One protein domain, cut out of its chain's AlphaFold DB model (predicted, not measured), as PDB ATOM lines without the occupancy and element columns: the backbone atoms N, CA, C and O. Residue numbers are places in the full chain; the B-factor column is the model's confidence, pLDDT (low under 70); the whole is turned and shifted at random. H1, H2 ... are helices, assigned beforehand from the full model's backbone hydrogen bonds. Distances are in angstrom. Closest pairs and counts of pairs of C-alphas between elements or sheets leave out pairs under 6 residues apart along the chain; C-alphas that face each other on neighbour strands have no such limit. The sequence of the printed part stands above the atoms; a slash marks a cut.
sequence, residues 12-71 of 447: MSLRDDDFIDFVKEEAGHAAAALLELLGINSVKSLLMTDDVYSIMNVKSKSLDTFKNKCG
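This is residues 12 to 71 of the 447 residues of the protein "Hypothetical protein" of Rotaria sp. Silwood2 (UniProt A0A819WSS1). Three helices stand in a loose row, H1, H2 and H5, with H2 in the middle; H1 and H2 fold into a helical hairpin, while H5 lies at the far side of H2 with few contacts. Between H2 and H5 the backbone makes an arch along one side of this row, with the short helices H3 and H4 in it. The printed part has 60 residues, with five named helices, H1 to H5 in chain order, and no named strand; the class is all helix. It is compact, with a radius of gyration of the C-alphas of 11.5 A and spans of 33 by 24 by 15 A.

H1, residues 16 to 27, begins at C-alpha 16 (0.471, 5.631, 15.145) and is 16.1 A long. H2 is residues 29 to 37, 12.1 A. H3 is residues 43 to 47 and H4 residues 54 to 57. H5, residues 61 to 70, is 14.3 A long and ends at C-alpha 70 (-11.449, 26.694, 20.775).

H1, with residues 20 to 24 alone, touches H2; the closest C-alphas, of Val 23 and Ala 32, are 5.3 A apart. This hairpin has a shallow tilt of 33 degrees, only just short of steep, opposite ways. H3 is close to H1 but not clearly touching, with C-alphas 19 and 43 at 7.4 A as the closest. H2 and H5 only just touch, only at their ends, with 3 pairs of C-alphas within 8 A, the closest those of Leu 37 and Leu 63 at 7.4 A. H4 is close to H5 but not clearly touching, Met 56 to Leu 63 being the closest C-alphas at 7.9 A. In H1, H2, H3 and H5 every O i to N i+4 pair is within hydrogen-bond range; H4 is too short for one.

The C-alphas farthest apart, of Ser 13 and Asn 68, are 33.5 A apart. The printed part has no cut and no long link. No printed residue is under 70 in pLDDT.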
ATOM      1  N   MET A  12      -8.716  -1.858  18.912       95.25
ATOM      2  CA  MET A  12      -7.716  -2.012  19.986       95.25
ATOM      3  C   MET A  12      -6.273  -2.229  19.486       95.25
ATOM      4  O   MET A  12      -5.329  -2.146  20.276       95.25
ATOM      5  N   SER A  13      -6.105  -2.542  18.200       96.69
ATOM      6  CA  SER A  13      -4.820  -2.776  17.540       96.69
ATOM      7  C   SER A  13      -4.310  -1.558  16.767       96.69
ATOM      8  O   SER A  13      -3.137  -1.571  16.400       96.69
ATOM      9  N   LEU A  14      -5.142  -0.531  16.535       97.19
ATOM     10  CA  LEU A  14      -4.726   0.685  15.833       97.19
ATOM     11  C   LEU A  14      -3.658   1.440  16.630       97.19
ATOM     12  O   LEU A  14      -3.755   1.592  17.858       97.19
ATOM     13  N   ARG A  15      -2.636   1.911  15.915       97.62
ATOM     14  CA  ARG A  15      -1.493   2.654  16.449       97.62
ATOM     15  C   ARG A  15      -0.991   3.664  15.434       97.62
ATOM     16  O   ARG A  15      -1.237   3.500  14.245       97.62
ATOM     17  N   ASP A  16      -0.243   4.638  15.931       97.62
ATOM     18  CA  ASP A  16       0.471   5.631  15.145       97.62
ATOM     19  C   ASP A  16      -0.483   6.284  14.132       97.62
ATOM     20  O   ASP A  16      -1.582   6.700  14.522       97.62
ATOM     21  N   ASP A  17      -0.102   6.355  12.860       97.94
ATOM     22  CA  ASP A  17      -0.904   7.011  11.828       97.94
ATOM     23  C   ASP A  17      -2.290   6.360  11.647       97.94
ATOM     24  O   ASP A  17      -3.277   7.085  11.544       97.94
ATOM     25  N   ASP A  18      -2.412   5.026  11.734       97.50
ATOM     26  CA  ASP A  18      -3.697   4.314  11.580       97.50
ATOM     27  C   ASP A  18      -4.721   4.717  12.658       97.50
ATOM     28  O   ASP A  18      -5.923   4.813  12.401       97.50
ATOM     29  N   PHE A  19      -4.259   4.944  13.894       97.56
ATOM     30  CA  PHE A  19      -5.125   5.408  14.982       97.56
ATOM     31  C   PHE A  19      -5.513   6.874  14.796       97.56
ATOM     32  O   PHE A  19      -6.672   7.240  14.990       97.56
ATOM     33  N   ILE A  20      -4.550   7.714  14.418       97.88
ATOM     34  CA  ILE A  20      -4.778   9.142  14.209       97.88
ATOM     35  C   ILE A  20      -5.717   9.374  13.014       97.88
ATOM     36  O   ILE A  20      -6.610  10.214  13.113       97.88
ATOM     37  N   ASP A  21      -5.590   8.611  11.927       97.44
ATOM     38  CA  ASP A  21      -6.474   8.688  10.757       97.44
ATOM     39  C   ASP A  21      -7.886   8.172  11.055       97.44
ATOM     40  O   ASP A  21      -8.854   8.841  10.693       97.44
ATOM     41  N   PHE A  22      -8.029   7.088  11.825       96.50
ATOM     42  CA  PHE A  22      -9.332   6.667  12.353       96.50
ATOM     43  C   PHE A  22     -10.009   7.783  13.173       96.50
ATOM     44  O   PHE A  22     -11.190   8.074  12.986       96.50
ATOM     45  N   VAL A  23      -9.261   8.481  14.038       96.38
ATOM     46  CA  VAL A  23      -9.799   9.624  14.799       96.38
ATOM     47  C   VAL A  23     -10.111  10.823  13.889       96.38
ATOM     48  O   VAL A  23     -11.070  11.544  14.164       96.38
ATOM     49  N   LYS A  24      -9.371  11.044  12.787       96.69
ATOM     50  CA  LYS A  24      -9.718  12.072  11.782       96.69
ATOM     51  C   LYS A  24     -11.046  11.754  11.089       96.69
ATOM     52  O   LYS A  24     -11.806  12.692  10.861       96.69
ATOM     53  N   GLU A  25     -11.306  10.489  10.761       95.88
ATOM     54  CA  GLU A  25     -12.539  10.048  10.092       95.88
ATOM     55  C   GLU A  25     -13.756  10.134  11.028       95.88
ATOM     56  O   GLU A  25     -14.749  10.766  10.673       95.88
ATOM     57  N   GLU A  26     -13.661   9.584  12.243       94.56
ATOM     58  CA  GLU A  26     -14.801   9.481  13.171       94.56
ATOM     59  C   GLU A  26     -15.042  10.744  14.021       94.56
ATOM     60  O   GLU A  26     -16.184  11.128  14.266       94.56
ATOM     61  N   ALA A  27     -13.978  11.413  14.487       91.88
ATOM     62  CA  ALA A  27     -14.057  12.555  15.413       91.88
ATOM     63  C   ALA A  27     -13.536  13.883  14.820       91.88
ATOM     64  O   ALA A  27     -13.600  14.935  15.466       91.88
ATOM     65  N   GLY A  28     -13.040  13.860  13.582       93.44
ATOM     66  CA  GLY A  28     -12.574  15.035  12.853       93.44
ATOM     67  C   GLY A  28     -11.137  15.466  13.171       93.44
ATOM     68  O   GLY A  28     -10.568  15.217  14.237       93.44
ATOM     69  N   HIS A  29     -10.546  16.214  12.232       94.06
ATOM     70  CA  HIS A  29      -9.145  16.659  12.287       94.06
ATOM     71  C   HIS A  29      -8.732  17.388  13.577       94.06
ATOM     72  O   HIS A  29      -7.567  17.322  13.960       94.06
ATOM     73  N   ALA A  30      -9.651  18.097  14.242       89.31
ATOM     74  CA  ALA A  30      -9.344  18.826  15.472       89.31
ATOM     75  C   ALA A  30      -9.082  17.889  16.665       89.31
ATOM     76  O   ALA A  30      -8.176  18.158  17.451       89.31
ATOM     77  N   ALA A  31      -9.839  16.791  16.778       91.88
ATOM     78  CA  ALA A  31      -9.635  15.779  17.811       91.88
ATOM     79  C   ALA A  31      -8.336  15.000  17.558       91.88
ATOM     80  O   ALA A  31      -7.520  14.843  18.462       91.88
ATOM     81  N   ALA A  32      -8.099  14.601  16.306       96.00
ATOM     82  CA  ALA A  32      -6.883  13.900  15.909       96.00
ATOM     83  C   ALA A  32      -5.611  14.722  16.180       96.00
ATOM     84  O   ALA A  32      -4.694  14.232  16.834       96.00
ATOM     85  N   ALA A  33      -5.587  15.997  15.769       92.69
ATOM     86  CA  ALA A  33      -4.454  16.890  16.025       92.69
ATOM     87  C   ALA A  33      -4.229  17.146  17.526       92.69
ATOM     88  O   ALA A  33      -3.094  17.356  17.948       92.69
ATOM     89  N   LEU A  34      -5.287  17.124  18.346       91.06
ATOM     90  CA  LEU A  34      -5.147  17.194  19.798       91.06
ATOM     91  C   LEU A  34      -4.456  15.933  20.337       91.06
ATOM     92  O   LEU A  34      -3.456  16.069  21.032       91.06
ATOM     93  N   LEU A  35      -4.925  14.730  19.986       94.31
ATOM     94  CA  LEU A  35      -4.309  13.468  20.429       94.31
ATOM     95  C   LEU A  35      -2.846  13.330  19.971       94.31
ATOM     96  O   LEU A  35      -1.989  12.944  20.767       94.31
ATOM     97  N   GLU A  36      -2.545  13.731  18.736       95.19
ATOM     98  CA  GLU A  36      -1.189  13.763  18.178       95.19
ATOM     99  C   GLU A  36      -0.257  14.688  18.988       95.19
ATOM    100  O   GLU A  36       0.831  14.280  19.394       95.19
ATOM    101  N   LEU A  37      -0.714  15.902  19.335       90.62
ATOM    102  CA  LEU A  37       0.029  16.846  20.188       90.62
ATOM    103  C   LEU A  37       0.297  16.339  21.613       90.62
ATOM    104  O   LEU A  37       1.155  16.894  22.304       90.62
ATOM    105  N   LEU A  38      -0.440  15.325  22.057       89.88
ATOM    106  CA  LEU A  38      -0.337  14.723  23.385       89.88
ATOM    107  C   LEU A  38       0.480  13.426  23.380       89.88
ATOM    108  O   LEU A  38       0.673  12.826  24.436       89.88
ATOM    109  N   GLY A  39       0.942  12.969  22.210       93.81
ATOM    110  CA  GLY A  39       1.574  11.659  22.056       93.81
ATOM    111  C   GLY A  39       0.605  10.488  22.255       93.81
ATOM    112  O   GLY A  39       1.045   9.361  22.483       93.81
ATOM    113  N   ILE A  40      -0.709  10.729  22.180       95.94
ATOM    114  CA  ILE A  40      -1.733   9.688  22.257       95.94
ATOM    115  C   ILE A  40      -1.937   9.134  20.848       95.94
ATOM    116  O   ILE A  40      -2.785   9.581  20.085       95.94
ATOM    117  N   ASN A  41      -1.124   8.139  20.514       97.06
ATOM    118  CA  ASN A  41      -1.053   7.511  19.197       97.06
ATOM    119  C   ASN A  41      -1.729   6.131  19.146       97.06
ATOM    120  O   ASN A  41      -1.542   5.386  18.197       97.06
ATOM    121  N   SER A  42      -2.469   5.718  20.171       97.62
ATOM    122  CA  SER A  42      -3.190   4.442  20.175       97.62
ATOM    123  C   SER A  42      -4.356   4.443  21.157       97.62
ATOM    124  O   SER A  42      -4.349   5.158  22.166       97.62
ATOM    125  N   VAL A  43      -5.307   3.531  20.941       94.88
ATOM    126  CA  VAL A  43      -6.382   3.246  21.908       94.88
ATOM    127  C   VAL A  43      -5.808   2.890  23.284       94.88
ATOM    128  O   VAL A  43      -6.330   3.319  24.310       94.88
ATOM    129  N   LYS A  44      -4.681   2.165  23.326       94.69
ATOM    130  CA  LYS A  44      -4.026   1.791  24.584       94.69
ATOM    131  C   LYS A  44      -3.421   2.993  25.318       94.69
ATOM    132  O   LYS A  44      -3.535   3.036  26.536       94.69
ATOM    133  N   SER A  45      -2.788   3.943  24.627       95.31
ATOM    134  CA  SER A  45      -2.284   5.172  25.266       95.31
ATOM    135  C   SER A  45      -3.423   6.068  25.753       95.31
ATOM    136  O   SER A  45      -3.334   6.606  26.853       95.31
ATOM    137  N   LEU A  46      -4.526   6.156  24.997       94.06
ATOM    138  CA  LEU A  46      -5.706   6.922  25.405       94.06
ATOM    139  C   LEU A  46      -6.307   6.351  26.700       94.06
ATOM    140  O   LEU A  46      -6.535   7.081  27.656       94.06
ATOM    141  N   LEU A  47      -6.468   5.026  26.769       90.50
ATOM    142  CA  LEU A  47      -6.987   4.312  27.944       90.50
ATOM    143  C   LEU A  47      -6.043   4.279  29.158       90.50
ATOM    144  O   LEU A  47      -6.479   3.914  30.246       90.50
ATOM    145  N   MET A  48      -4.762   4.605  28.971       89.06
ATOM    146  CA  MET A  48      -3.756   4.711  30.039       89.06
ATOM    147  C   MET A  48      -3.513   6.167  30.463       89.06
ATOM    148  O   MET A  48      -2.589   6.436  31.224       89.06
ATOM    149  N   THR A  49      -4.304   7.113  29.951       90.00
ATOM    150  CA  THR A  49      -4.273   8.509  30.390       90.00
ATOM    151  C   THR A  49      -5.126   8.626  31.655       90.00
ATOM    152  O   THR A  49      -6.349   8.553  31.571       90.00
ATOM    153  N   ASP A  50      -4.482   8.777  32.820       81.88
ATOM    154  CA  ASP A  50      -5.146   8.748  34.139       81.88
ATOM    155  C   ASP A  50      -6.238   9.822  34.307       81.88
ATOM    156  O   ASP A  50      -7.215   9.613  35.025       81.88
ATOM    157  N   ASP A  51      -6.091  10.961  33.625       81.06
ATOM    158  CA  ASP A  51      -7.101  12.014  33.540       81.06
ATOM    159  C   ASP A  51      -7.101  12.644  32.139       81.06
ATOM    160  O   ASP A  51      -6.120  13.263  31.716       81.06
ATOM    161  N   VAL A  52      -8.223  12.525  31.427       70.38
ATOM    162  CA  VAL A  52      -8.430  13.084  30.078       70.38
ATOM    163  C   VAL A  52      -8.439  14.624  30.088       70.38
ATOM    164  O   VAL A  52      -8.263  15.240  29.041       70.38
ATOM    165  N   TYR A  53      -8.572  15.277  31.248       74.00
ATOM    166  CA  TYR A  53      -8.446  16.732  31.382       74.00
ATOM    167  C   TYR A  53      -7.021  17.198  31.708       74.00
ATOM    168  O   TYR A  53      -6.670  18.318  31.337       74.00
ATOM    169  N   SER A  54      -6.153  16.350  32.274       76.25
ATOM    170  CA  SER A  54      -4.726  16.659  32.503       76.25
ATOM    171  C   SER A  54      -3.974  17.027  31.212       76.25
ATOM    172  O   SER A  54      -3.046  17.839  31.224       76.25
ATOM    173  N   ILE A  55      -4.474  16.528  30.076       71.12
ATOM    174  CA  ILE A  55      -4.213  16.973  28.698       71.12
ATOM    175  C   ILE A  55      -4.177  18.500  28.558       71.12
ATOM    176  O   ILE A  55      -3.277  19.056  27.927       71.12
ATOM    177  N   MET A  56      -5.129  19.205  29.171       75.62
ATOM    178  CA  MET A  56      -5.244  20.659  29.080       75.62
ATOM    179  C   MET A  56      -4.173  21.385  29.903       75.62
ATOM    180  O   MET A  56      -3.926  22.565  29.654       75.62
ATOM    181  N   ASN A  57      -3.454  20.688  30.785       78.94
ATOM    182  CA  ASN A  57      -2.387  21.257  31.609       78.94
ATOM    183  C   ASN A  57      -0.980  21.063  31.012       78.94
ATOM    184  O   ASN A  57       0.002  21.598  31.536       78.94
ATOM    185  N   VAL A  58      -0.873  20.414  29.846       79.88
ATOM    186  CA  VAL A  58       0.369  20.361  29.061       79.88
ATOM    187  C   VAL A  58       0.754  21.768  28.576       79.88
ATOM    188  O   VAL A  58      -0.017  22.474  27.923       79.88
ATOM    189  N   LYS A  59       1.985  22.197  28.880       80.94
ATOM    190  CA  LYS A  59       2.536  23.491  28.443       80.94
ATOM    191  C   LYS A  59       3.165  23.357  27.056       80.94
ATOM    192  O   LYS A  59       4.334  23.004  26.934       80.94
ATOM    193  N   SER A  60       2.393  23.652  26.011       82.81
ATOM    194  CA  SER A  60       2.851  23.612  24.619       82.81
ATOM    195  C   SER A  60       2.323  24.800  23.818       82.81
ATOM    196  O   SER A  60       1.132  25.092  23.857       82.81
ATOM    197  N   LYS A  61       3.185  25.430  23.005       85.06
ATOM    198  CA  LYS A  61       2.813  26.565  22.135       85.06
ATOM    199  C   LYS A  61       1.696  26.215  21.143       85.06
ATOM    200  O   LYS A  61       0.866  27.070  20.828       85.06
ATOM    201  N   SER A  62       1.666  24.980  20.639       76.69
ATOM    202  CA  SER A  62       0.605  24.513  19.739       76.69
ATOM    203  C   SER A  62      -0.707  24.313  20.495       76.69
ATOM    204  O   SER A  62      -1.747  24.776  20.027       76.69
ATOM    205  N   LEU A  63      -0.657  23.731  21.699       80.38
ATOM    206  CA  LEU A  63      -1.838  23.579  22.547       80.38
ATOM    207  C   LEU A  63      -2.371  24.936  23.027       80.38
ATOM    208  O   LEU A  63      -3.576  25.136  23.029       80.38
ATOM    209  N   ASP A  64      -1.512  25.903  23.349       84.69
ATOM    210  CA  ASP A  64      -1.923  27.274  23.682       84.69
ATOM    211  C   ASP A  64      -2.588  27.973  22.486       84.69
ATOM    212  O   ASP A  64      -3.571  28.699  22.642       84.69
ATOM    213  N   THR A  65      -2.109  27.712  21.266       84.50
ATOM    214  CA  THR A  65      -2.749  28.194  20.030       84.50
ATOM    215  C   THR A  65      -4.129  27.553  19.831       84.50
ATOM    216  O   THR A  65      -5.095  28.259  19.538       84.50
ATOM    217  N   PHE A  66      -4.251  26.242  20.060       80.06
ATOM    218  CA  PHE A  66      -5.518  25.503  20.014       80.06
ATOM    219  C   PHE A  66      -6.515  25.994  21.079       80.06
ATOM    220  O   PHE A  66      -7.629  26.394  20.749       80.06
ATOM    221  N   LYS A  67      -6.084  26.082  22.342       84.31
ATOM    222  CA  LYS A  67      -6.818  26.651  23.482       84.31
ATOM    223  C   LYS A  67      -7.371  28.045  23.187       84.31
ATOM    224  O   LYS A  67      -8.542  28.311  23.439       84.31
ATOM    225  N   ASN A  68      -6.558  28.938  22.618       85.75
ATOM    226  CA  ASN A  68      -7.004  30.286  22.251       85.75
ATOM    227  C   ASN A  68      -8.003  30.292  21.068       85.75
ATOM    228  O   ASN A  68      -8.778  31.243  20.945       85.75
ATOM    229  N   LYS A  69      -8.008  29.251  20.219       83.12
ATOM    230  CA  LYS A  69      -8.933  29.086  19.082       83.12
ATOM    231  C   LYS A  69     -10.271  28.449  19.480       83.12
ATOM    232  O   LYS A  69     -11.297  28.862  18.952       83.12
ATOM    233  N   CYS A  70     -10.264  27.470  20.383       72.06
ATOM    234  CA  CYS A  70     -11.449  26.694  20.775       72.06
ATOM    235  C   CYS A  70     -12.111  27.179  22.077       72.06
ATOM    236  O   CYS A  70     -13.284  26.898  22.312       72.06
ATOM    237  N   GLY A  71     -11.374  27.926  22.904       77.12
ATOM    238  CA  GLY A  71     -11.751  28.221  24.284       77.12
ATOM    239  C   GLY A  71     -11.534  27.018  25.208       77.12
ATOM    240  O   GLY A  71     -11.498  25.874  24.759       77.12
TER     241      GLY A  71